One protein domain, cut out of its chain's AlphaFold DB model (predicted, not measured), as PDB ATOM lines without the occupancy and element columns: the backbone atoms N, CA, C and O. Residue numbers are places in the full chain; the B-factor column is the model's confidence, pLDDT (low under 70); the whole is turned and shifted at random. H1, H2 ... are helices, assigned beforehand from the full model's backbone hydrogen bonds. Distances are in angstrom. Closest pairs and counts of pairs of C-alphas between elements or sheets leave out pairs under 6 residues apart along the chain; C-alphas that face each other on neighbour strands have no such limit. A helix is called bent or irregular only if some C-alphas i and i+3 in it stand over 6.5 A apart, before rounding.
ATOM      1  N   GLU A 260     193.974 129.831 110.987       91.12
ATOM      2  CA  GLU A 260     194.729 130.660 111.928       91.12
ATOM      3  C   GLU A 260     194.796 132.122 111.476       91.12
ATOM      4  O   GLU A 260     194.638 133.032 112.297       91.12
ATOM      5  N   GLY A 261     195.012 132.359 110.180       92.62
ATOM      6  CA  GLY A 261     195.028 133.699 109.605       92.62
ATOM      7  C   GLY A 261     193.668 134.383 109.713       92.62
ATOM      8  O   GLY A 261     193.605 135.549 110.103       92.62
ATOM      9  N   LEU A 262     192.573 133.645 109.498       93.75
ATOM     10  CA  LEU A 262     191.208 134.141 109.675       93.75
ATOM     11  C   LEU A 262     190.924 134.545 111.128       93.75
ATOM     12  O   LEU A 262     190.368 135.616 111.378       93.75
ATOM     13  N   LEU A 263     191.318 133.713 112.097       93.19
ATOM     14  CA  LEU A 263     191.129 134.011 113.518       93.19
ATOM     15  C   LEU A 263     191.909 135.256 113.934       93.19
ATOM     16  O   LEU A 263     191.345 136.138 114.582       93.19
ATOM     17  N   LYS A 264     193.177 135.368 113.525       93.12
ATOM     18  CA  LYS A 264     193.983 136.564 113.799       93.12
ATOM     19  C   LYS A 264     193.411 137.805 113.115       93.12
ATOM     20  O   LYS A 264     193.350 138.857 113.747       93.12
ATOM     21  N   PHE A 265     192.939 137.681 111.875       94.12
ATOM     22  CA  PHE A 265     192.271 138.761 111.152       94.12
ATOM     23  C   PHE A 265     191.041 139.265 111.922       94.12
ATOM     24  O   PHE A 265     190.926 140.458 112.196       94.12
ATOM     25  N   LEU A 266     190.159 138.367 112.364       95.06
ATOM     26  CA  LEU A 266     188.975 138.737 113.143       95.06
ATOM     27  C   LEU A 266     189.337 139.316 114.515       95.06
ATOM     28  O   LEU A 266     188.772 140.327 114.928       95.06
ATOM     29  N   GLN A 267     190.312 138.738 115.215       94.12
ATOM     30  CA  GLN A 267     190.802 139.284 116.482       94.12
ATOM     31  C   GLN A 267     191.376 140.694 116.316       94.12
ATOM     32  O   GLN A 267     191.163 141.538 117.183       94.12
ATOM     33  N   GLN A 268     192.059 140.980 115.205       94.50
ATOM     34  CA  GLN A 268     192.553 142.319 114.903       94.50
ATOM     35  C   GLN A 268     191.400 143.305 114.670       94.50
ATOM     36  O   GLN A 268     191.441 144.418 115.193       94.50
ATOM     37  N   ARG A 269     190.347 142.892 113.950       95.00
ATOM     38  CA  ARG A 269     189.173 143.739 113.660       95.00
ATOM     39  C   ARG A 269     188.315 144.011 114.902       95.00
ATOM     40  O   ARG A 269     187.872 145.136 115.104       95.00
ATOM     41  N   PHE A 270     188.123 143.016 115.771       95.31
ATOM     42  CA  PHE A 270     187.262 143.130 116.957       95.31
ATOM     43  C   PHE A 270     188.021 143.407 118.268       95.31
ATOM     44  O   PHE A 270     187.400 143.709 119.278       95.31
ATOM     45  N   GLY A 271     189.352 143.331 118.303       91.31
ATOM     46  CA  GLY A 271     190.139 143.471 119.536       91.31
ATOM     47  C   GLY A 271     190.444 144.906 119.972       91.31
ATOM     48  O   GLY A 271     190.974 145.105 121.068       91.31
ATOM     49  N   GLY A 272     190.158 145.905 119.139       93.06
ATOM     50  CA  GLY A 272     190.424 147.318 119.420       93.06
ATOM     51  C   GLY A 272     189.249 148.056 120.068       93.06
ATOM     52  O   GLY A 272     188.502 147.504 120.877       93.06
ATOM     53  N   VAL A 273     189.089 149.320 119.669       93.88
ATOM     54  CA  VAL A 273     187.970 150.198 120.058       93.88
ATOM     55  C   VAL A 273     186.623 149.574 119.682       93.88
ATOM     56  O   VAL A 273     185.700 149.585 120.490       93.88
ATOM     57  N   VAL A 274     186.553 148.919 118.518       95.50
ATOM     58  CA  VAL A 274     185.361 148.208 118.028       95.50
ATOM     59  C   VAL A 274     184.824 147.217 119.068       95.50
ATOM     60  O   VAL A 274     183.653 147.268 119.430       95.50
ATOM     61  N   GLY A 275     185.676 146.346 119.621       95.56
ATOM     62  CA  GLY A 275     185.247 145.377 120.636       95.56
ATOM     63  C   GLY A 275     184.817 146.019 121.950       95.56
ATOM     64  O   GLY A 275     183.911 145.519 122.612       95.56
ATOM     65  N   GLN A 276     185.438 147.139 122.332       95.75
ATOM     66  CA  GLN A 276     185.024 147.892 123.518       95.75
ATOM     67  C   GLN A 276     183.638 148.514 123.330       95.75
ATOM     68  O   GLN A 276     182.823 148.449 124.249       95.75
ATOM     69  N   GLN A 277     183.370 149.071 122.150       96.38
ATOM     70  CA  GLN A 277     182.096 149.696 121.809       96.38
ATOM     71  C   GLN A 277     180.981 148.652 121.715       96.38
ATOM     72  O   GLN A 277     179.957 148.802 122.372       96.38
ATOM     73  N   ILE A 278     181.214 147.528 121.025       96.81
ATOM     74  CA  ILE A 278     180.259 146.408 120.968       96.81
ATOM     75  C   ILE A 278     179.948 145.888 122.378       96.81
ATOM     76  O   ILE A 278     178.783 145.687 122.720       96.81
ATOM     77  N   GLY A 279     180.973 145.702 123.218       95.44
ATOM     78  CA  GLY A 279     180.789 145.281 124.606       95.44
ATOM     79  C   GLY A 279     179.973 146.284 125.426       95.44
ATOM     80  O   GLY A 279     179.072 145.879 126.155       95.44
ATOM     81  N   ALA A 280     180.248 147.584 125.283       95.62
ATOM     82  CA  ALA A 280     179.506 148.641 125.968       95.62
ATOM     83  C   ALA A 280     178.029 148.664 125.552       95.62
ATOM     84  O   ALA A 280     177.152 148.650 126.411       95.62
ATOM     85  N   VAL A 281     177.760 148.625 124.246       96.12
ATOM     86  CA  VAL A 281     176.402 148.624 123.687       96.12
ATOM     87  C   VAL A 281     175.625 147.372 124.108       96.12
ATOM     88  O   VAL A 281     174.427 147.439 124.382       96.12
ATOM     89  N   ALA A 282     176.302 146.231 124.246       95.88
ATOM     90  CA  ALA A 282     175.705 145.005 124.768       95.88
ATOM     91  C   ALA A 282     175.445 145.020 126.292       95.88
ATOM     92  O   ALA A 282     174.899 144.053 126.824       95.88
ATOM     93  N   GLY A 283     175.808 146.098 126.996       92.25
ATOM     94  CA  GLY A 283     175.585 146.267 128.432       92.25
ATOM     95  C   GLY A 283     176.733 145.783 129.323       92.25
ATOM     96  O   GLY A 283     176.553 145.672 130.531       92.25
ATOM     97  N   PHE A 284     177.917 145.495 128.771       94.12
ATOM     98  CA  PHE A 284     179.089 145.161 129.584       94.12
ATOM     99  C   PHE A 284     179.794 146.436 130.082       94.12
ATOM    100  O   PHE A 284     180.065 147.380 129.335       94.12
ATOM    101  N   GLY A 285     180.125 146.469 131.374       88.44
ATOM    102  CA  GLY A 285     180.836 147.575 132.021       88.44
ATOM    103  C   GLY A 285     182.356 147.386 132.086       88.44
ATOM    104  O   GLY A 285     182.876 146.272 131.996       88.44
ATOM    105  N   GLY A 286     183.081 148.493 132.275       88.50
ATOM    106  CA  GLY A 286     184.500 148.497 132.649       88.50
ATOM    107  C   GLY A 286     185.442 147.751 131.694       88.50
ATOM    108  O   GLY A 286     185.263 147.751 130.474       88.50
ATOM    109  N   GLY A 287     186.471 147.112 132.263       84.81
ATOM    110  CA  GLY A 287     187.497 146.378 131.508       84.81
ATOM    111  C   GLY A 287     186.991 145.117 130.796       84.81
ATOM    112  O   GLY A 287     187.675 144.598 129.915       84.81
ATOM    113  N   VAL A 288     185.784 144.643 131.124       90.81
ATOM    114  CA  VAL A 288     185.228 143.386 130.595       90.81
ATOM    115  C   VAL A 288     184.648 143.552 129.186       90.81
ATOM    116  O   VAL A 288     184.520 142.570 128.467       90.81
ATOM    117  N   ARG A 289     184.369 144.786 128.735       94.44
ATOM    118  CA  ARG A 289     183.767 145.095 127.418       94.44
ATOM    119  C   ARG A 289     184.478 144.421 126.245       94.44
ATOM    120  O   ARG A 289     183.877 143.658 125.494       94.44
ATOM    121  N   LYS A 290     185.786 144.674 126.127       94.75
ATOM    122  CA  LYS A 290     186.636 144.095 125.077       94.75
ATOM    123  C   LYS A 290     186.698 142.575 125.191       94.75
ATOM    124  O   LYS A 290     186.642 141.873 124.186       94.75
ATOM    125  N   GLN A 291     186.831 142.075 126.416       93.38
ATOM    126  CA  GLN A 291     186.966 140.646 126.666       93.38
ATOM    127  C   GLN A 291     185.671 139.894 126.339       93.38
ATOM    128  O   GLN A 291     185.742 138.804 125.783       93.38
ATOM    129  N   ALA A 292     184.510 140.510 126.576       95.31
ATOM    130  CA  ALA A 292     183.209 139.980 126.199       95.31
ATOM    131  C   ALA A 292     183.064 139.827 124.684       95.31
ATOM    132  O   ALA A 292     182.761 138.730 124.214       95.31
ATOM    133  N   ALA A 293     183.363 140.876 123.913       95.88
ATOM    134  CA  ALA A 293     183.321 140.808 122.452       95.88
ATOM    135  C   ALA A 293     184.282 139.741 121.893       95.88
ATOM    136  O   ALA A 293     183.895 138.936 121.047       95.88
ATOM    137  N   LEU A 294     185.514 139.682 122.414       94.88
ATOM    138  CA  LEU A 294     186.514 138.703 121.980       94.88
ATOM    139  C   LEU A 294     186.161 137.260 122.363       94.88
ATOM    140  O   LEU A 294     186.418 136.355 121.578       94.88
ATOM    141  N   ALA A 295     185.561 137.024 123.530       94.50
ATOM    142  CA  ALA A 295     185.155 135.685 123.960       94.50
ATOM    143  C   ALA A 295     183.863 135.199 123.277       94.50
ATOM    144  O   ALA A 295     183.660 133.993 123.136       94.50
ATOM    145  N   ALA A 296     183.005 136.112 122.812       96.56
ATOM    146  CA  ALA A 296     181.817 135.773 122.028       96.56
ATOM    147  C   ALA A 296     182.143 135.431 120.562       96.56
ATOM    148  O   ALA A 296     181.401 134.682 119.925       96.56
ATOM    149  N   LEU A 297     183.262 135.926 120.025       96.38
ATOM    150  CA  LEU A 297     183.647 135.718 118.629       96.38
ATOM    151  C   LEU A 297     183.851 134.228 118.279       96.38
ATOM    152  O   LEU A 297     183.263 133.774 117.294       96.38
ATOM    153  N   PRO A 298     184.547 133.418 119.104       95.38
ATOM    154  CA  PRO A 298     184.632 131.983 118.873       95.38
ATOM    155  C   PRO A 298     183.288 131.249 118.889       95.38
ATOM    156  O   PRO A 298     183.108 130.274 118.165       95.38
ATOM    157  N   VAL A 299     182.333 131.725 119.692       96.31
ATOM    158  CA  VAL A 299     180.990 131.138 119.801       96.31
ATOM    159  C   VAL A 299     180.186 131.364 118.520       96.31
ATOM    160  O   VAL A 299     179.556 130.433 118.016       96.31
ATOM    161  N   VAL A 300     180.247 132.575 117.957       97.00
ATOM    162  CA  VAL A 300     179.612 132.894 116.667       97.00
ATOM    163  C   VAL A 300     180.240 132.069 115.543       97.00
ATOM    164  O   VAL A 300     179.517 131.455 114.762       97.00
ATOM    165  N   LEU A 301     181.573 131.991 115.486       96.44
ATOM    166  CA  LEU A 301     182.274 131.208 114.463       96.44
ATOM    167  C   LEU A 301     181.949 129.715 114.543       96.44
ATOM    168  O   LEU A 301     181.712 129.099 113.509       96.44
ATOM    169  N   ALA A 302     181.868 129.142 115.745       96.19
ATOM    170  CA  ALA A 302     181.482 127.744 115.930       96.19
ATOM    171  C   ALA A 302     180.076 127.450 115.378       96.19
ATOM    172  O   ALA A 302     179.877 126.447 114.695       96.19
ATOM    173  N   ALA A 303     179.113 128.346 115.614       96.12
ATOM    174  CA  ALA A 303     177.766 128.206 115.062       96.12
ATOM    175  C   ALA A 303     177.745 128.325 113.527       96.12
ATOM    176  O   ALA A 303     176.984 127.622 112.860       96.12
ATOM    177  N   LEU A 304     178.593 129.184 112.952       96.06
ATOM    178  CA  LEU A 304     178.736 129.307 111.499       96.06
ATOM    179  C   LEU A 304     179.375 128.065 110.870       96.06
ATOM    180  O   LEU A 304     178.877 127.613 109.842       96.06
ATOM    181  N   VAL A 305     180.396 127.477 111.507       95.69
ATOM    182  CA  VAL A 305     180.998 126.196 111.091       95.69
ATOM    183  C   VAL A 305     179.927 125.109 111.033       95.69
ATOM    184  O   VAL A 305     179.723 124.519 109.975       95.69
ATOM    185  N   GLY A 306     179.164 124.917 112.115       94.38
ATOM    186  CA  GLY A 306     178.108 123.900 112.145       94.38
ATOM    187  C   GLY A 306     177.031 124.118 111.075       94.38
ATOM    188  O   GLY A 306     176.494 123.168 110.504       94.38
ATOM    189  N   LYS A 307     176.740 125.378 110.720       94.56
ATOM    190  CA  LYS A 307     175.818 125.702 109.621       94.56
ATOM    191  C   LYS A 307     176.398 125.484 108.232       94.56
ATOM    192  O   LYS A 307     175.645 125.048 107.355       94.56
ATOM    193  N   ALA A 308     177.678 125.783 108.033       92.69
ATOM    194  CA  ALA A 308     178.388 125.498 106.792       92.69
ATOM    195  C   ALA A 308     178.409 123.987 106.526       92.69
ATOM    196  O   ALA A 308     178.035 123.554 105.437       92.69
ATOM    197  N   GLU A 309     178.739 123.186 107.543       90.00
ATOM    198  CA  GLU A 309     178.762 121.719 107.456       90.00
ATOM    199  C   GLU A 309     177.369 121.123 107.214       90.00
ATOM    200  O   GLU A 309     177.222 120.163 106.457       90.00
ATOM    201  N   ALA A 310     176.319 121.744 107.760       89.81
ATOM    202  CA  ALA A 310     174.932 121.384 107.467       89.81
ATOM    203  C   ALA A 310     174.458 121.794 106.050       89.81
ATOM    204  O   ALA A 310     173.287 121.595 105.716       89.81
ATOM    205  N   GLY A 311     175.319 122.392 105.216       86.69
ATOM    206  CA  GLY A 311     174.994 122.808 103.847       86.69
ATOM    207  C   GLY A 311     174.112 124.058 103.758       86.69
ATOM    208  O   GLY A 311     173.424 124.271 102.756       86.69
ATOM    209  N   SER A 312     174.093 124.891 104.804       86.94
ATOM    210  CA  SER A 312     173.306 126.129 104.815       86.94
ATOM    211  C   SER A 312     173.915 127.173 103.876       86.94
ATOM    212  O   SER A 312     175.129 127.357 103.831       86.94
ATOM    213  N   LYS A 313     173.072 127.920 103.153       90.69
ATOM    214  CA  LYS A 313     173.514 129.010 102.264       90.69
ATOM    215  C   LYS A 313     173.914 130.249 103.075       90.69
ATOM    216  O   LYS A 313     173.134 131.195 103.176       90.69
ATOM    217  N   LEU A 314     175.116 130.238 103.652       92.25
ATOM    218  CA  LEU A 314     175.636 131.336 104.475       92.25
ATOM    219  C   LEU A 314     175.690 132.668 103.716       92.25
ATOM    220  O   LEU A 314     175.342 133.698 104.285       92.25
ATOM    221  N   ASP A 315     176.011 132.660 102.420       92.44
ATOM    222  CA  ASP A 315     176.042 133.883 101.602       92.44
ATOM    223  C   ASP A 315     174.673 134.579 101.528       92.44
ATOM    224  O   ASP A 315     174.582 135.807 101.520       92.44
ATOM    225  N   ALA A 316     173.583 133.803 101.526       93.38
ATOM    226  CA  ALA A 316     172.229 134.352 101.537       93.38
ATOM    227  C   ALA A 316     171.885 134.993 102.890       93.38
ATOM    228  O   ALA A 316     171.190 136.006 102.917       93.38
ATOM    229  N   LEU A 317     172.394 134.426 103.991       92.62
ATOM    230  CA  LEU A 317     172.255 135.004 105.329       92.62
ATOM    231  C   LEU A 317     173.098 136.269 105.490       92.62
ATOM    232  O   LEU A 317     172.686 137.171 106.203       92.62
ATOM    233  N   ALA A 318     174.252 136.350 104.829       93.44
ATOM    234  CA  ALA A 318     175.198 137.444 105.003       93.44
ATOM    235  C   ALA A 318     174.881 138.696 104.175       93.44
ATOM    236  O   ALA A 318     175.182 139.811 104.594       93.44
ATOM    237  N   ARG A 319     174.222 138.528 103.023       93.50
ATOM    238  CA  ARG A 319     173.920 139.612 102.077       93.50
ATOM    239  C   ARG A 319     173.260 140.864 102.691       93.50
ATOM    240  O   ARG A 319     173.659 141.957 102.294       93.50
ATOM    241  N   PRO A 320     172.301 140.769 103.637       94.31
ATOM    242  CA  PRO A 320     171.689 141.950 104.255       94.31
ATOM    243  C   PRO A 320     172.659 142.809 105.078       94.31
ATOM    244  O   PRO A 320     172.344 143.958 105.369       94.31
ATOM    245  N   PHE A 321     173.820 142.265 105.455       94.88
ATOM    246  CA  PHE A 321     174.751 142.878 106.402       94.88
ATOM    247  C   PHE A 321     175.987 143.488 105.747       94.88
ATOM    248  O   PHE A 321     176.801 144.081 106.448       94.88
ATOM    249  N   ALA A 322     176.127 143.397 104.422       89.81
ATOM    250  CA  ALA A 322     177.240 144.011 103.697       89.81
ATOM    251  C   ALA A 322     177.469 145.507 104.038       89.81
ATOM    252  O   ALA A 322     178.629 145.888 104.156       89.81
ATOM    253  N   PRO A 323     176.431 146.341 104.287       92.81
ATOM    254  CA  PRO A 323     176.627 147.748 104.660       92.81
ATOM    255  C   PRO A 323     177.220 147.987 106.061       92.81
ATOM    256  O   PRO A 323     177.559 149.121 106.382       92.81
ATOM    257  N   LEU A 324     177.313 146.959 106.917       94.38
ATOM    258  CA  LEU A 324     177.862 147.102 108.275       94.38
ATOM    259  C   LEU A 324     179.394 147.204 108.300       94.38
ATOM    260  O   LEU A 324     179.976 147.559 109.330       94.38
ATOM    261  N   THR A 325     180.038 146.898 107.176       94.19
ATOM    262  CA  THR A 325     181.469 147.098 106.971       94.19
ATOM    263  C   THR A 325     181.714 148.083 105.847       94.19
ATOM    264  O   THR A 325     180.985 148.087 104.856       94.19
ATOM    265  N   ASP A 326     182.761 148.883 105.991       91.56
ATOM    266  CA  ASP A 326     183.226 149.768 104.930       91.56
ATOM    267  C   ASP A 326     183.951 149.004 103.806       91.56
ATOM    268  O   ASP A 326     184.051 147.769 103.788       91.56
ATOM    269  N   GLU A 327     184.458 149.753 102.826       87.38
ATOM    270  CA  GLU A 327     185.181 149.179 101.696       87.38
ATOM    271  C   GLU A 327     186.502 148.497 102.106       87.38
ATOM    272  O   GLU A 327     186.943 147.547 101.450       87.38
ATOM    273  N   ASP A 328     187.077 148.885 103.241       85.25
ATOM    274  CA  ASP A 328     188.302 148.310 103.803       85.25
ATOM    275  C   ASP A 328     188.027 147.099 104.718       85.25
ATOM    276  O   ASP A 328     188.944 146.514 105.322       85.25
ATOM    277  N   GLY A 329     186.755 146.707 104.849       86.69
ATOM    278  CA  GLY A 329     186.295 145.624 105.717       86.69
ATOM    279  C   GLY A 329     186.419 145.929 107.204       86.69
ATOM    280  O   GLY A 329     186.471 145.001 108.015       86.69
ATOM    281  N   GLN A 330     186.539 147.203 107.582       92.44
ATOM    282  CA  GLN A 330     186.405 147.627 108.969       92.44
ATOM    283  C   GLN A 330     184.929 147.696 109.337       92.44
ATOM    284  O   GLN A 330     184.067 148.017 108.521       92.44
ATOM    285  N   VAL A 331     184.637 147.381 110.596       93.50
ATOM    286  CA  VAL A 331     183.300 147.580 111.155       93.50
ATOM    287  C   VAL A 331     183.033 149.079 111.217       93.50
ATOM    288  O   VAL A 331     183.825 149.815 111.804       93.50
ATOM    289  N   ASN A 332     181.914 149.523 110.646       92.75
ATOM    290  CA  ASN A 332     181.528 150.925 110.701       92.75
ATOM    291  C   ASN A 332     181.066 151.283 112.125       92.75
ATOM    292  O   ASN A 332     179.921 151.036 112.510       92.75
ATOM    293  N   THR A 333     181.969 151.850 112.925       90.88
ATOM    294  CA  THR A 333     181.710 152.208 114.328       90.88
ATOM    295  C   THR A 333     180.688 153.327 114.484       90.88
ATOM    296  O   THR A 333     180.018 153.367 115.508       90.88
ATOM    297  N   ALA A 334     180.493 154.175 113.467       91.88
ATOM    298  CA  ALA A 334     179.489 155.239 113.517       91.88
ATOM    299  C   ALA A 334     178.058 154.679 113.628       91.88
ATOM    300  O   ALA A 334     177.186 155.301 114.231       91.88
ATOM    301  N   LEU A 335     177.817 153.464 113.113       93.06
ATOM    302  CA  LEU A 335     176.538 152.768 113.286       93.06
ATOM    303  C   LEU A 335     176.305 152.332 114.739       93.06
ATOM    304  O   LEU A 335     175.161 152.216 115.166       93.06
ATOM    305  N   LEU A 336     177.376 152.091 115.501       93.31
ATOM    306  CA  LEU A 336     177.294 151.696 116.907       93.31
ATOM    307  C   LEU A 336     177.076 152.892 117.845       93.31
ATOM    308  O   LEU A 336     176.652 152.687 118.980       93.31
ATOM    309  N   ASP A 337     177.324 154.116 117.374       92.31
ATOM    310  CA  ASP A 337     177.036 155.353 118.112       92.31
ATOM    311  C   ASP A 337     175.564 155.782 117.991       92.31
ATOM    312  O   ASP A 337     175.059 156.533 118.826       92.31
ATOM    313  N   SER A 338     174.847 155.279 116.981       94.94
ATOM    314  CA  SER A 338     173.422 155.553 116.793       94.94
ATOM    315  C   SER A 338     172.557 154.501 117.499       94.94
ATOM    316  O   SER A 338     172.567 153.333 117.100       94.94
ATOM    317  N   PRO A 339     171.728 154.876 118.496       90.50
ATOM    318  CA  PRO A 339     170.866 153.921 119.196       90.50
ATOM    319  C   PRO A 339     169.833 153.269 118.265       90.50
ATOM    320  O   PRO A 339     169.447 152.118 118.476       90.50
ATOM    321  N   VAL A 340     169.414 153.977 117.212       93.81
ATOM    322  CA  VAL A 340     168.463 153.474 116.212       93.81
ATOM    323  C   VAL A 340     169.102 152.376 115.360       93.81
ATOM    324  O   VAL A 340     168.502 151.318 115.170       93.81
ATOM    325  N   GLU A 341     170.332 152.588 114.886       95.75
ATOM    326  CA  GLU A 341     171.048 151.579 114.095       95.75
ATOM    327  C   GLU A 341     171.462 150.386 114.959       95.75
ATOM    328  O   GLU A 341     171.296 149.241 114.542       95.75
ATOM    329  N   VAL A 342     171.877 150.615 116.208       96.38
ATOM    330  CA  VAL A 342     172.103 149.540 117.186       96.38
ATOM    331  C   VAL A 342     170.854 148.673 117.352       96.38
ATOM    332  O   VAL A 342     170.944 147.449 117.248       96.38
ATOM    333  N   ALA A 343     169.684 149.282 117.575       94.81
ATOM    334  CA  ALA A 343     168.429 148.547 117.728       94.81
ATOM    335  C   ALA A 343     168.064 147.764 116.455       94.81
ATOM    336  O   ALA A 343     167.574 146.633 116.530       94.81
ATOM    337  N   ARG A 344     168.348 148.332 115.276       95.75
ATOM    338  CA  ARG A 344     168.150 147.672 113.981       95.75
ATOM    339  C   ARG A 344     169.053 146.449 113.814       95.75
ATOM    340  O   ARG A 344     168.551 145.373 113.483       95.75
ATOM    341  N   ILE A 345     170.356 146.599 114.063       96.69
ATOM    342  CA  ILE A 345     171.353 145.520 113.971       96.69
ATOM    343  C   ILE A 345     171.004 144.409 114.965       96.69
ATOM    344  O   ILE A 345     170.975 143.234 114.597       96.69
ATOM    345  N   GLU A 346     170.664 144.771 116.203       96.69
ATOM    346  CA  GLU A 346     170.243 143.828 117.238       96.69
ATOM    347  C   GLU A 346     168.980 143.060 116.825       96.69
ATOM    348  O   GLU A 346     168.934 141.831 116.933       96.69
ATOM    349  N   GLY A 347     167.961 143.754 116.311       94.81
ATOM    350  CA  GLY A 347     166.721 143.138 115.842       94.81
ATOM    351  C   GLY A 347     166.956 142.119 114.723       94.81
ATOM    352  O   GLY A 347     166.433 141.002 114.776       94.81
ATOM    353  N   GLN A 348     167.797 142.461 113.742       95.38
ATOM    354  CA  GLN A 348     168.167 141.544 112.661       95.38
ATOM    355  C   GLN A 348     168.972 140.346 113.178       95.38
ATOM    356  O   GLN A 348     168.696 139.198 112.817       95.38
ATOM    357  N   GLY A 349     169.936 140.589 114.066       96.12
ATOM    358  CA  GLY A 349     170.744 139.539 114.666       96.12
ATOM    359  C   GLY A 349     169.940 138.572 115.527       96.12
ATOM    360  O   GLY A 349     170.172 137.366 115.461       96.12
ATOM    361  N   ARG A 350     168.926 139.048 116.263       94.94
ATOM    362  CA  ARG A 350     168.006 138.183 117.022       94.94
ATOM    363  C   ARG A 350     167.302 137.160 116.130       94.94
ATOM    364  O   ARG A 350     167.184 136.000 116.526       94.94
ATOM    365  N   GLY A 351     166.908 137.558 114.919       93.56
ATOM    366  CA  GLY A 351     166.360 136.647 113.912       93.56
ATOM    367  C   GLY A 351     167.359 135.568 113.479       93.56
ATOM    368  O   GLY A 351     166.995 134.396 113.360       93.56
ATOM    369  N   LEU A 352     168.638 135.929 113.321       95.56
ATOM    370  CA  LEU A 352     169.696 134.968 112.994       95.56
ATOM    371  C   LEU A 352     169.960 133.985 114.131       95.56
ATOM    372  O   LEU A 352     170.167 132.804 113.859       95.56
ATOM    373  N   MET A 353     169.937 134.435 115.387       95.25
ATOM    374  CA  MET A 353     170.320 133.589 116.519       95.25
ATOM    375  C   MET A 353     169.453 132.335 116.641       95.25
ATOM    376  O   MET A 353     169.984 131.251 116.870       95.25
ATOM    377  N   ALA A 354     168.138 132.464 116.443       90.69
ATOM    378  CA  ALA A 354     167.233 131.315 116.458       90.69
ATOM    379  C   ALA A 354     167.608 130.289 115.377       90.69
ATOM    380  O   ALA A 354     167.566 129.083 115.614       90.69
ATOM    381  N   SER A 355     168.036 130.770 114.204       93.31
ATOM    382  CA  SER A 355     168.476 129.899 113.117       93.31
ATOM    383  C   SER A 355     169.834 129.257 113.398       93.31
ATOM    384  O   SER A 355     169.988 128.072 113.115       93.31
ATOM    385  N   LEU A 356     170.798 130.004 113.953       94.44
ATOM    386  CA  LEU A 356     172.193 129.586 114.115       94.44
ATOM    387  C   LEU A 356     172.407 128.680 115.328       94.44
ATOM    388  O   LEU A 356     173.044 127.641 115.195       94.44
ATOM    389  N   PHE A 357     171.873 129.059 116.489       93.25
ATOM    390  CA  PHE A 357     172.211 128.428 117.769       93.25
ATOM    391  C   PHE A 357     171.205 127.356 118.211       93.25
ATOM    392  O   PHE A 357     171.520 126.551 119.084       93.25
ATOM    393  N   GLY A 358     169.996 127.333 117.636       89.50
ATOM    394  CA  GLY A 358     168.912 126.461 118.091       89.50
ATOM    395  C   GLY A 358     168.412 126.871 119.479       89.50
ATOM    396  O   GLY A 358     167.471 127.655 119.588       89.50
ATOM    397  N   ASP A 359     169.063 126.385 120.541       91.75
ATOM    398  CA  ASP A 359     168.756 126.762 121.927       91.75
ATOM    399  C   ASP A 359     169.527 128.022 122.347       91.75
ATOM    400  O   ASP A 359     170.565 127.987 123.016       91.75
ATOM    401  N   VAL A 360     168.989 129.170 121.932       94.75
ATOM    402  CA  VAL A 360     169.552 130.490 122.238       94.75
ATOM    403  C   VAL A 360     169.695 130.702 123.748       94.75
ATOM    404  O   VAL A 360     170.698 131.262 124.168       94.75
ATOM    405  N   ASN A 361     168.740 130.241 124.569       93.44
ATOM    406  CA  ASN A 361     168.764 130.455 126.021       93.44
ATOM    407  C   ASN A 361     169.912 129.690 126.688       93.44
ATOM    408  O   ASN A 361     170.598 130.234 127.554       93.44
ATOM    409  N   ALA A 362     170.144 128.439 126.279       93.12
ATOM    410  CA  ALA A 362     171.247 127.649 126.814       93.12
ATOM    411  C   ALA A 362     172.610 128.242 126.423       93.12
ATOM    412  O   ALA A 362     173.523 128.295 127.254       93.12
ATOM    413  N   VAL A 363     172.744 128.724 125.183       95.31
ATOM    414  CA  VAL A 363     173.974 129.370 124.704       95.31
ATOM    415  C   VAL A 363     174.224 130.687 125.438       95.31
ATOM    416  O   VAL A 363     175.315 130.885 125.974       95.31
ATOM    417  N   THR A 364     173.225 131.570 125.523       94.69
ATOM    418  CA  THR A 364     173.383 132.884 126.161       94.69
ATOM    419  C   THR A 364     173.546 132.780 127.671       94.69
ATOM    420  O   THR A 364     174.339 133.525 128.234       94.69
ATOM    421  N   GLY A 365     172.882 131.826 128.332       93.50
ATOM    422  CA  GLY A 365     173.052 131.578 129.765       93.50
ATOM    423  C   GLY A 365     174.464 131.099 130.122       93.50
ATOM    424  O   GLY A 365     175.069 131.596 131.075       93.50
ATOM    425  N   ARG A 366     175.030 130.179 129.327       94.31
ATOM    426  CA  ARG A 366     176.415 129.707 129.510       94.31
ATOM    427  C   ARG A 366     177.437 130.790 129.191       94.31
ATOM    428  O   ARG A 366     178.403 130.939 129.934       94.31
ATOM    429  N   LEU A 367     177.215 131.546 128.116       94.94
ATOM    430  CA  LEU A 367     178.073 132.668 127.752       94.94
ATOM    431  C   LEU A 367     178.046 133.760 128.832       94.94
ATOM    432  O   LEU A 367     179.109 134.226 129.228       94.94
ATOM    433  N   GLY A 368     176.869 134.093 129.369       92.06
ATOM    434  CA  GLY A 368     176.711 135.062 130.457       92.06
ATOM    435  C   GLY A 368     177.456 134.624 131.708       92.06
ATOM    436  O   GLY A 368     178.309 135.353 132.209       92.06
ATOM    437  N   SER A 369     177.251 133.371 132.120       92.62
ATOM    438  CA  SER A 369     177.953 132.785 133.270       92.62
ATOM    439  C   SER A 369     179.476 132.790 133.096       92.62
ATOM    440  O   SER A 369     180.200 133.048 134.053       92.62
ATOM    441  N   ALA A 370     179.981 132.529 131.883       93.50
ATOM    442  CA  ALA A 370     181.416 132.559 131.594       93.50
ATOM    443  C   ALA A 370     181.989 133.987 131.587       93.50
ATOM    444  O   ALA A 370     183.125 134.200 131.998       93.50
ATOM    445  N   LEU A 371     181.207 134.962 131.120       92.00
ATOM    446  CA  LEU A 371     181.599 136.371 131.038       92.00
ATOM    447  C   LEU A 371     181.394 137.150 132.342       92.00
ATOM    448  O   LEU A 371     181.806 138.305 132.418       92.00
ATOM    449  N   GLY A 372     180.741 136.552 133.342       86.25
ATOM    450  CA  GLY A 372     180.276 137.270 134.531       86.25
ATOM    451  C   GLY A 372     179.177 138.293 134.220       86.25
ATOM    452  O   GLY A 372     179.029 139.264 134.956       86.25
ATOM    453  N   GLY A 373     178.447 138.110 133.115       84.12
ATOM    454  CA  GLY A 373     177.330 138.955 132.688       84.12
ATOM    455  C   GLY A 373     175.990 138.222 132.739       84.12
ATOM    456  O   GLY A 373     175.927 137.010 132.954       84.12
ATOM    457  N   SER A 374     174.898 138.952 132.512       88.44
ATOM    458  CA  SER A 374     173.564 138.353 132.444       88.44
ATOM    459  C   SER A 374     173.351 137.605 131.123       88.44
ATOM    460  O   SER A 374     173.991 137.885 130.101       88.44
ATOM    461  N   GLY A 375     172.407 136.660 131.126       89.69
ATOM    462  CA  GLY A 375     171.979 135.981 129.902       89.69
ATOM    463  C   GLY A 375     171.446 136.955 128.844       89.69
ATOM    464  O   GLY A 375     171.622 136.702 127.651       89.69
ATOM    465  N   ASP A 376     170.864 138.086 129.254       91.94
ATOM    466  CA  ASP A 376     170.353 139.110 128.340       91.94
ATOM    467  C   ASP A 376     171.462 139.966 127.731       91.94
ATOM    468  O   ASP A 376     171.445 140.187 126.520       91.94
ATOM    469  N   SER A 377     172.483 140.353 128.501       94.25
ATOM    470  CA  SER A 377     173.670 141.024 127.951       94.25
ATOM    471  C   SER A 377     174.391 140.121 126.953       94.25
ATOM    472  O   SER A 377     174.773 140.561 125.870       94.25
ATOM    473  N   SER A 378     174.519 138.824 127.252       96.75
ATOM    474  CA  SER A 378     175.078 137.851 126.306       96.75
ATOM    475  C   SER A 378     174.207 137.643 125.072       96.75
ATOM    476  O   SER A 378     174.734 137.511 123.968       96.75
ATOM    477  N   ARG A 379     172.880 137.648 125.223       96.75
ATOM    478  CA  ARG A 379     171.942 137.596 124.097       96.75
ATOM    479  C   ARG A 379     172.085 138.819 123.200       96.75
ATOM    480  O   ARG A 379     172.156 138.665 121.984       96.75
ATOM    481  N   ARG A 380     172.137 140.011 123.789       97.25
ATOM    482  CA  ARG A 380     172.319 141.274 123.074       97.25
ATOM    483  C   ARG A 380     173.669 141.319 122.366       97.25
ATOM    484  O   ARG A 380     173.733 141.662 121.191       97.25
ATOM    485  N   LEU A 381     174.725 140.871 123.043       97.75
ATOM    486  CA  LEU A 381     176.064 140.752 122.471       97.75
ATOM    487  C   LEU A 381     176.081 139.841 121.246       97.75
ATOM    488  O   LEU A 381     176.596 140.241 120.210       97.75
ATOM    489  N   LEU A 382     175.506 138.639 121.335       97.88
ATOM    490  CA  LEU A 382     175.448 137.724 120.195       97.88
ATOM    491  C   LEU A 382     174.572 138.273 119.066       97.88
ATOM    492  O   LEU A 382     174.930 138.116 117.898       97.88
ATOM    493  N   ALA A 383     173.469 138.950 119.392       97.62
ATOM    494  CA  ALA A 383     172.613 139.595 118.404       97.62
ATOM    495  C   ALA A 383     173.346 140.719 117.653       97.62
ATOM    496  O   ALA A 383     173.200 140.826 116.445       97.62
ATOM    497  N   LEU A 384     174.187 141.507 118.318       97.81
ATOM    498  CA  LEU A 384     174.985 142.542 117.653       97.81
ATOM    499  C   LEU A 384     176.187 141.957 116.904       97.81
ATOM    500  O   LEU A 384     176.473 142.339 115.774       97.81
ATOM    501  N   LEU A 385     176.888 141.004 117.516       97.75
ATOM    502  CA  LEU A 385     178.149 140.482 116.998       97.75
ATOM    503  C   LEU A 385     177.954 139.583 115.773       97.75
ATOM    504  O   LEU A 385     178.761 139.630 114.850       97.75
ATOM    505  N   THR A 386     176.888 138.781 115.738       97.69
ATOM    506  CA  THR A 386     176.621 137.847 114.631       97.69
ATOM    507  C   THR A 386     176.568 138.535 113.258       97.69
ATOM    508  O   THR A 386     177.340 138.135 112.384       97.69
ATOM    509  N   PRO A 387     175.714 139.553 113.022       97.69
ATOM    510  CA  PRO A 387     175.649 140.225 111.725       97.69
ATOM    511  C   PRO A 387     176.946 140.970 111.376       97.69
ATOM    512  O   PRO A 387     177.339 140.981 110.211       97.69
ATOM    513  N   LEU A 388     177.657 141.518 112.370       97.38
ATOM    514  CA  LEU A 388     178.952 142.176 112.165       97.38
ATOM    515  C   LEU A 388     180.034 141.190 111.709       97.38
ATOM    516  O   LEU A 388     180.751 141.462 110.750       97.38
ATOM    517  N   VAL A 389     180.133 140.024 112.353       96.94
ATOM    518  CA  VAL A 389     181.076 138.969 111.953       96.94
ATOM    519  C   VAL A 389     180.746 138.471 110.549       96.94
ATOM    520  O   VAL A 389     181.650 138.316 109.732       96.94
ATOM    521  N   LEU A 390     179.464 138.272 110.236       96.56
ATOM    522  CA  LEU A 390     179.032 137.838 108.908       96.56
ATOM    523  C   LEU A 390     179.413 138.855 107.822       96.56
ATOM    524  O   LEU A 390     179.932 138.468 106.777       96.56
ATOM    525  N   SER A 391     179.216 140.143 108.104       96.00
ATOM    526  CA  SER A 391     179.612 141.250 107.234       96.00
ATOM    527  C   SER A 391     181.126 141.253 106.966       96.00
ATOM    528  O   SER A 391     181.558 141.152 105.814       96.00
ATOM    529  N   VAL A 392     181.939 141.209 108.028       95.88
ATOM    530  CA  VAL A 392     183.410 141.163 107.936       95.88
ATOM    531  C   VAL A 392     183.891 139.937 107.153       95.88
ATOM    532  O   VAL A 392     184.775 140.056 106.305       95.88
ATOM    533  N   LEU A 393     183.291 138.765 107.379       95.25
ATOM    534  CA  LEU A 393     183.642 137.540 106.659       95.25
ATOM    535  C   LEU A 393     183.326 137.629 105.162       95.25
ATOM    536  O   LEU A 393     184.138 137.194 104.348       95.25
ATOM    537  N   THR A 394     182.186 138.221 104.781       94.19
ATOM    538  CA  THR A 394     181.863 138.403 103.354       94.19
ATOM    539  C   THR A 394     182.823 139.341 102.644       94.19
ATOM    540  O   THR A 394     183.118 139.129 101.470       94.19
ATOM    541  N   ARG A 395     183.346 140.354 103.345       93.69
ATOM    542  CA  ARG A 395     184.361 141.247 102.784       93.69
ATOM    543  C   ARG A 395     185.726 140.565 102.682       93.69
ATOM    544  O   ARG A 395     186.435 140.774 101.704       93.69
ATOM    545  N   ALA A 396     186.077 139.737 103.666       92.12
ATOM    546  CA  ALA A 396     187.355 139.028 103.702       92.12
ATOM    547  C   ALA A 396     187.482 137.939 102.621       92.12
ATOM    548  O   ALA A 396     188.595 137.642 102.193       92.12
ATOM    549  N   GLN A 397     186.367 137.349 102.177       92.31
ATOM    550  CA  GLN A 397     186.356 136.311 101.144       92.31
ATOM    551  C   GLN A 397     185.455 136.688  99.961       92.31
ATOM    552  O   GLN A 397     184.281 136.310  99.927       92.31
ATOM    553  N   PRO A 398     185.998 137.371  98.933       86.69
ATOM    554  CA  PRO A 398     185.226 137.747  97.748       86.69
ATOM    555  C   PRO A 398     184.758 136.533  96.929       86.69
ATOM    556  O   PRO A 398     183.798 136.636  96.170       86.69
ATOM    557  N   ALA A 399     185.400 135.370  97.102       91.06
ATOM    558  CA  ALA A 399     184.973 134.098  96.514       91.06
ATOM    559  C   ALA A 399     183.707 133.507  97.174       91.06
ATOM    560  O   ALA A 399     183.195 132.485  96.712       91.06
ATOM    561  N   GLY A 400     183.187 134.150  98.224       91.75
ATOM    562  CA  GLY A 400     182.030 133.714  98.999       91.75
ATOM    563  C   GLY A 400     182.418 132.968 100.274       91.75
ATOM    564  O   GLY A 400     183.525 132.446 100.417       91.75
ATOM    565  N   LEU A 401     181.473 132.877 101.209       93.69
ATOM    566  CA  LEU A 401     181.676 132.229 102.507       93.69
ATOM    567  C   LEU A 401     181.920 130.722 102.375       93.69
ATOM    568  O   LEU A 401     182.531 130.124 103.253       93.69
ATOM    569  N   ALA A 402     181.488 130.094 101.280       90.88
ATOM    570  CA  ALA A 402     181.775 128.688 101.002       90.88
ATOM    571  C   ALA A 402     183.267 128.402 100.739       90.88
ATOM    572  O   ALA A 402     183.690 127.258 100.882       90.88
ATOM    573  N   ALA A 403     184.055 129.417 100.366       91.56
ATOM    574  CA  ALA A 403     185.492 129.285 100.124       91.56
ATOM    575  C   ALA A 403     186.338 129.396 101.406       91.56
ATOM    576  O   ALA A 403     187.548 129.180 101.358       91.56
ATOM    577  N   LEU A 404     185.723 129.733 102.546       92.56
ATOM    578  CA  LEU A 404     186.421 129.798 103.829       92.56
ATOM    579  C   LEU A 404     186.912 128.407 104.261       92.56
ATOM    580  O   LEU A 404     186.214 127.411 104.046       92.56
ATOM    581  N   PRO A 405     188.071 128.327 104.939       91.31
ATOM    582  CA  PRO A 405     188.607 127.079 105.469       91.31
ATOM    583  C   PRO A 405     187.848 126.662 106.742       91.31
ATOM    584  O   PRO A 405     188.395 126.656 107.842       91.31
ATOM    585  N   TRP A 406     186.558 126.331 106.611       92.69
ATOM    586  CA  TRP A 406     185.724 125.884 107.734       92.69
ATOM    587  C   TRP A 406     186.296 124.621 108.395       92.69
ATOM    588  O   TRP A 406     186.229 124.468 109.615       92.69
ATOM    589  N   SER A 407     186.925 123.751 107.597       88.06
ATOM    590  CA  SER A 407     187.643 122.568 108.065       88.06
ATOM    591  C   SER A 407     188.878 122.957 108.884       88.06
ATOM    592  O   SER A 407     189.790 123.596 108.363       88.06
ATOM    593  N   GLY A 408     188.927 122.536 110.150       86.75
ATOM    594  CA  GLY A 408     190.034 122.827 111.072       86.75
ATOM    595  C   GLY A 408     189.859 124.109 111.893       86.75
ATOM    596  O   GLY A 408     190.566 124.302 112.882       86.75
ATOM    597  N   LEU A 409     188.868 124.953 111.569       92.06
ATOM    598  CA  LEU A 409     188.571 126.158 112.351       92.06
ATOM    599  C   LEU A 409     188.124 125.810 113.779       92.06
ATOM    600  O   LEU A 409     188.501 126.497 114.724       92.06
ATOM    601  N   SER A 410     187.349 124.735 113.958       89.62
ATOM    602  CA  SER A 410     186.853 124.279 115.268       89.62
ATOM    603  C   SER A 410     187.976 123.965 116.263       89.62
ATOM    604  O   SER A 410     187.857 124.303 117.445       89.62
ATOM    605  N   ASP A 411     189.084 123.390 115.793       89.12
ATOM    606  CA  ASP A 411     190.259 123.107 116.617       89.12
ATOM    607  C   ASP A 411     191.029 124.393 116.951       89.12
ATOM    608  O   ASP A 411     191.377 124.625 118.114       89.12
ATOM    609  N   GLY A 412     191.202 125.285 115.968       90.12
ATOM    610  CA  GLY A 412     191.819 126.600 116.175       90.12
ATOM    611  C   GLY A 412     191.053 127.464 117.184       90.12
ATOM    612  O   GLY A 412     191.651 128.085 118.064       90.12
ATOM    613  N   LEU A 413     189.718 127.436 117.135       92.12
ATOM    614  CA  LEU A 413     188.839 128.185 118.037       92.12
ATOM    615  C   LEU A 413     189.083 127.845 119.510       92.12
ATOM    616  O   LEU A 413     189.186 128.753 120.338       92.12
ATOM    617  N   LYS A 414     189.247 126.556 119.837       89.38
ATOM    618  CA  LYS A 414     189.538 126.097 121.207       89.38
ATOM    619  C   LYS A 414     190.882 126.629 121.707       89.38
ATOM    620  O   LYS A 414     190.987 127.003 122.873       89.38
ATOM    621  N   GLY A 415     191.880 126.707 120.823       88.81
ATOM    622  CA  GLY A 415     193.202 127.258 121.131       88.81
ATOM    623  C   GLY A 415     193.214 128.772 121.362       88.81
ATOM    624  O   GLY A 415     194.101 129.275 122.045       88.81
ATOM    625  N   THR A 416     192.225 129.501 120.833       88.31
ATOM    626  CA  THR A 416     192.140 130.970 120.956       88.31
ATOM    627  C   THR A 416     191.354 131.478 122.162       88.31
ATOM    628  O   THR A 416     191.292 132.690 122.381       88.31
ATOM    629  N   LEU A 417     190.744 130.589 122.949       89.44
ATOM    630  CA  LEU A 417     189.981 130.997 124.124       89.44
ATOM    631  C   LEU A 417     190.901 131.650 125.170       89.44
ATOM    632  O   LEU A 417     191.933 131.069 125.517       89.44
ATOM    633  N   PRO A 418     190.531 132.820 125.728       83.38
ATOM    634  CA  PRO A 418     191.276 133.399 126.836       83.38
ATOM    635  C   PRO A 418     191.302 132.445 128.037       83.38
ATOM    636  O   PRO A 418     190.379 131.649 128.254       83.38
ATOM    637  N   SER A 419     192.349 132.541 128.856       82.75
ATOM    638  CA  SER A 419     192.424 131.793 130.109       82.75
ATOM    639  C   SER A 419     191.183 132.076 130.971       82.75
ATOM    640  O   SER A 419     190.760 133.219 131.121       82.75
ATOM    641  N   GLY A 420     190.560 131.014 131.494       84.00
ATOM    642  CA  GLY A 420     189.302 131.092 132.250       84.00
ATOM    643  C   GLY A 420     188.031 130.766 131.453       84.00
ATOM    644  O   GLY A 420     186.991 130.542 132.064       84.00
ATOM    645  N   PHE A 421     188.104 130.636 130.123       89.81
ATOM    646  CA  PHE A 421     186.939 130.354 129.266       89.81
ATOM    647  C   PHE A 421     186.833 128.900 128.792       89.81
ATOM    648  O   PHE A 421     186.114 128.598 127.843       89.81
ATOM    649  N   SER A 422     187.509 127.960 129.457       88.75
ATOM    650  CA  SER A 422     187.510 126.541 129.068       88.75
ATOM    651  C   SER A 422     186.107 125.913 129.037       88.75
ATOM    652  O   SER A 422     185.872 124.983 128.266       88.75
ATOM    653  N   SER A 423     185.151 126.442 129.809       88.94
ATOM    654  CA  SER A 423     183.742 126.022 129.776       88.94
ATOM    655  C   SER A 423     183.050 126.327 128.439       88.94
ATOM    656  O   SER A 423     182.152 125.583 128.039       88.94
ATOM    657  N   LEU A 424     183.501 127.356 127.706       91.69
ATOM    658  CA  LEU A 424     183.034 127.648 126.347       91.69
ATOM    659  C   LEU A 424     183.533 126.615 125.334       91.69
ATOM    660  O   LEU A 424     182.892 126.440 124.306       91.69
ATOM    661  N   GLY A 425     184.610 125.880 125.626       92.81
ATOM    662  CA  GLY A 425     185.120 124.830 124.741       92.81
ATOM    663  C   GLY A 425     184.089 123.734 124.460       92.81
ATOM    664  O   GLY A 425     183.952 123.300 123.321       92.81
ATOM    665  N   VAL A 426     183.300 123.346 125.471       92.31
ATOM    666  CA  VAL A 426     182.205 122.365 125.319       92.31
ATOM    667  C   VAL A 426     181.065 122.932 124.471       92.31
ATOM    668  O   VAL A 426     180.454 122.221 123.680       92.31
ATOM    669  N   LEU A 427     180.778 124.224 124.633       92.88
ATOM    670  CA  LEU A 427     179.744 124.917 123.870       92.88
ATOM    671  C   LEU A 427     180.154 125.078 122.398       92.88
ATOM    672  O   LEU A 427     179.339 124.840 121.516       92.88
ATOM    673  N   ILE A 428     181.417 125.412 122.137       94.12
ATOM    674  CA  ILE A 428     181.994 125.502 120.790       94.12
ATOM    675  C   ILE A 428     181.953 124.143 120.089       94.12
ATOM    676  O   ILE A 428     181.556 124.079 118.932       94.12
ATOM    677  N   ASP A 429     182.297 123.059 120.787       93.69
ATOM    678  CA  ASP A 429     182.256 121.702 120.227       93.69
ATOM    679  C   ASP A 429     180.828 121.277 119.852       93.69
ATOM    680  O   ASP A 429     180.580 120.780 118.753       93.69
ATOM    681  N   SER A 430     179.867 121.555 120.739       94.06
ATOM    682  CA  SER A 430     178.443 121.295 120.510       94.06
ATOM    683  C   SER A 430     177.888 122.109 119.335       94.06
ATOM    684  O   SER A 430     177.201 121.551 118.483       94.06
ATOM    685  N   LEU A 431     178.236 123.398 119.233       93.56
ATOM    686  CA  LEU A 431     177.802 124.258 118.127       93.56
ATOM    687  C   LEU A 431     178.430 123.864 116.788       93.56
ATOM    688  O   LEU A 431     177.717 123.798 115.791       93.56
ATOM    689  N   ALA A 432     179.733 123.577 116.769       92.81
ATOM    690  CA  ALA A 432     180.440 123.196 115.550       92.81
ATOM    691  C   ALA A 432     179.958 121.843 115.013       92.81
ATOM    692  O   ALA A 432     179.769 121.699 113.814       92.81
ATOM    693  N   SER A 433     179.690 120.876 115.896       90.88
ATOM    694  CA  SER A 433     179.188 119.549 115.508       90.88
ATOM    695  C   SER A 433     177.672 119.488 115.282       90.88
ATOM    696  O   SER A 433     177.154 118.451 114.866       90.88
ATOM    697  N   GLY A 434     176.933 120.554 115.613       87.69
ATOM    698  CA  GLY A 434     175.468 120.561 115.606       87.69
ATOM    699  C   GLY A 434     174.831 119.589 116.609       87.69
ATOM    700  O   GLY A 434     173.647 119.264 116.486       87.69
TER     701      GLY A 434
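This is residues 260 to 434 of the 656 residues of an uncharacterized protein of Deinococcus humi (UniProt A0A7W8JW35). Two long helices, H3 and H8, cross in the core of a rounded body, and the other helices wrap round them. H6 crosses H8 nearly at a right angle, H4 crosses its last part, H7, H9 and H10 pack on H3, H2 packs on the first residues of H3, and tiny H5 is at the rim. The printed part has 175 residues with ten named helices, H1 to H10 in order, and no named strand: all helix. It is compact, with a radius of gyration of the C-alphas of 14.4 A and spans of 37 by 35 by 27 A.

Begin with H1, residues 260 to 270, and H2, residues 273 to 281, which meet only through their link. Next find H3, residues 288 to 309, the hub, touching eight helices; its residues 288 to 294 alone touch H2, about perpendicular at 88 degrees, closest at the C-alphas of Gly 279 and Arg 289, 4.1 A. H1 and H3 only just touch, with 3 pairs of C-alphas within 8 A. H4, residues 314 to 324, is irregular, with C-alphas 320 and 323 7.6 A apart. H5, residues 334 to 337, only just touches H2, with 3 pairs. H6, residues 339 to 357, has a kink of 32 degrees near residue 351. H7 is residues 360 to 371. Look then at H8, residues 375 to 396: it touches H3 at a steep tilt of 63 degrees, Val 300 to Thr 386 closest at 6.1 A between C-alphas, H6 about perpendicular at 89 degrees, Gly 349 to Ala 383 at 4.2 A, and H4 at 86 degrees, Ala 322 to Ser 391 at 5.1 A. H9, residues 409 to 415, and H10, residues 422 to 433, form a helical hairpin at a shallow tilt of 6 degrees. H3, H7 and H10 make an up and down bundle, each running against the one before. Every O i to N i+4 pair is within hydrogen-bond range in H1, H2 and H7, against 16 of 18 in H3 and H8, 13 of 15 in H6, 6 of 8 in H10, 2 of 3 in H9 and 2 of 7 in H4, where 4 of 8 O i to N i+3 pairs are; H5 is too short for an i+4 pair.

Find C-alpha 260 at (194.729, 130.660, 111.928), where H1 begins. H3 starts at (185.228, 143.386, 130.595) and runs 32.4 A; H8 runs 30.5 A and H6 25.6 A. H10 ends at C-alpha 433, (179.188, 119.549, 115.508).

The C-alphas farthest apart, Gly 286 and Gly 311, are 39.7 A from each other. The printed part has no cut, and the one long link is H8 to H9, residues 397 to 408. Mean pLDDT of the printed part is 93.0; no printed residue is under 70.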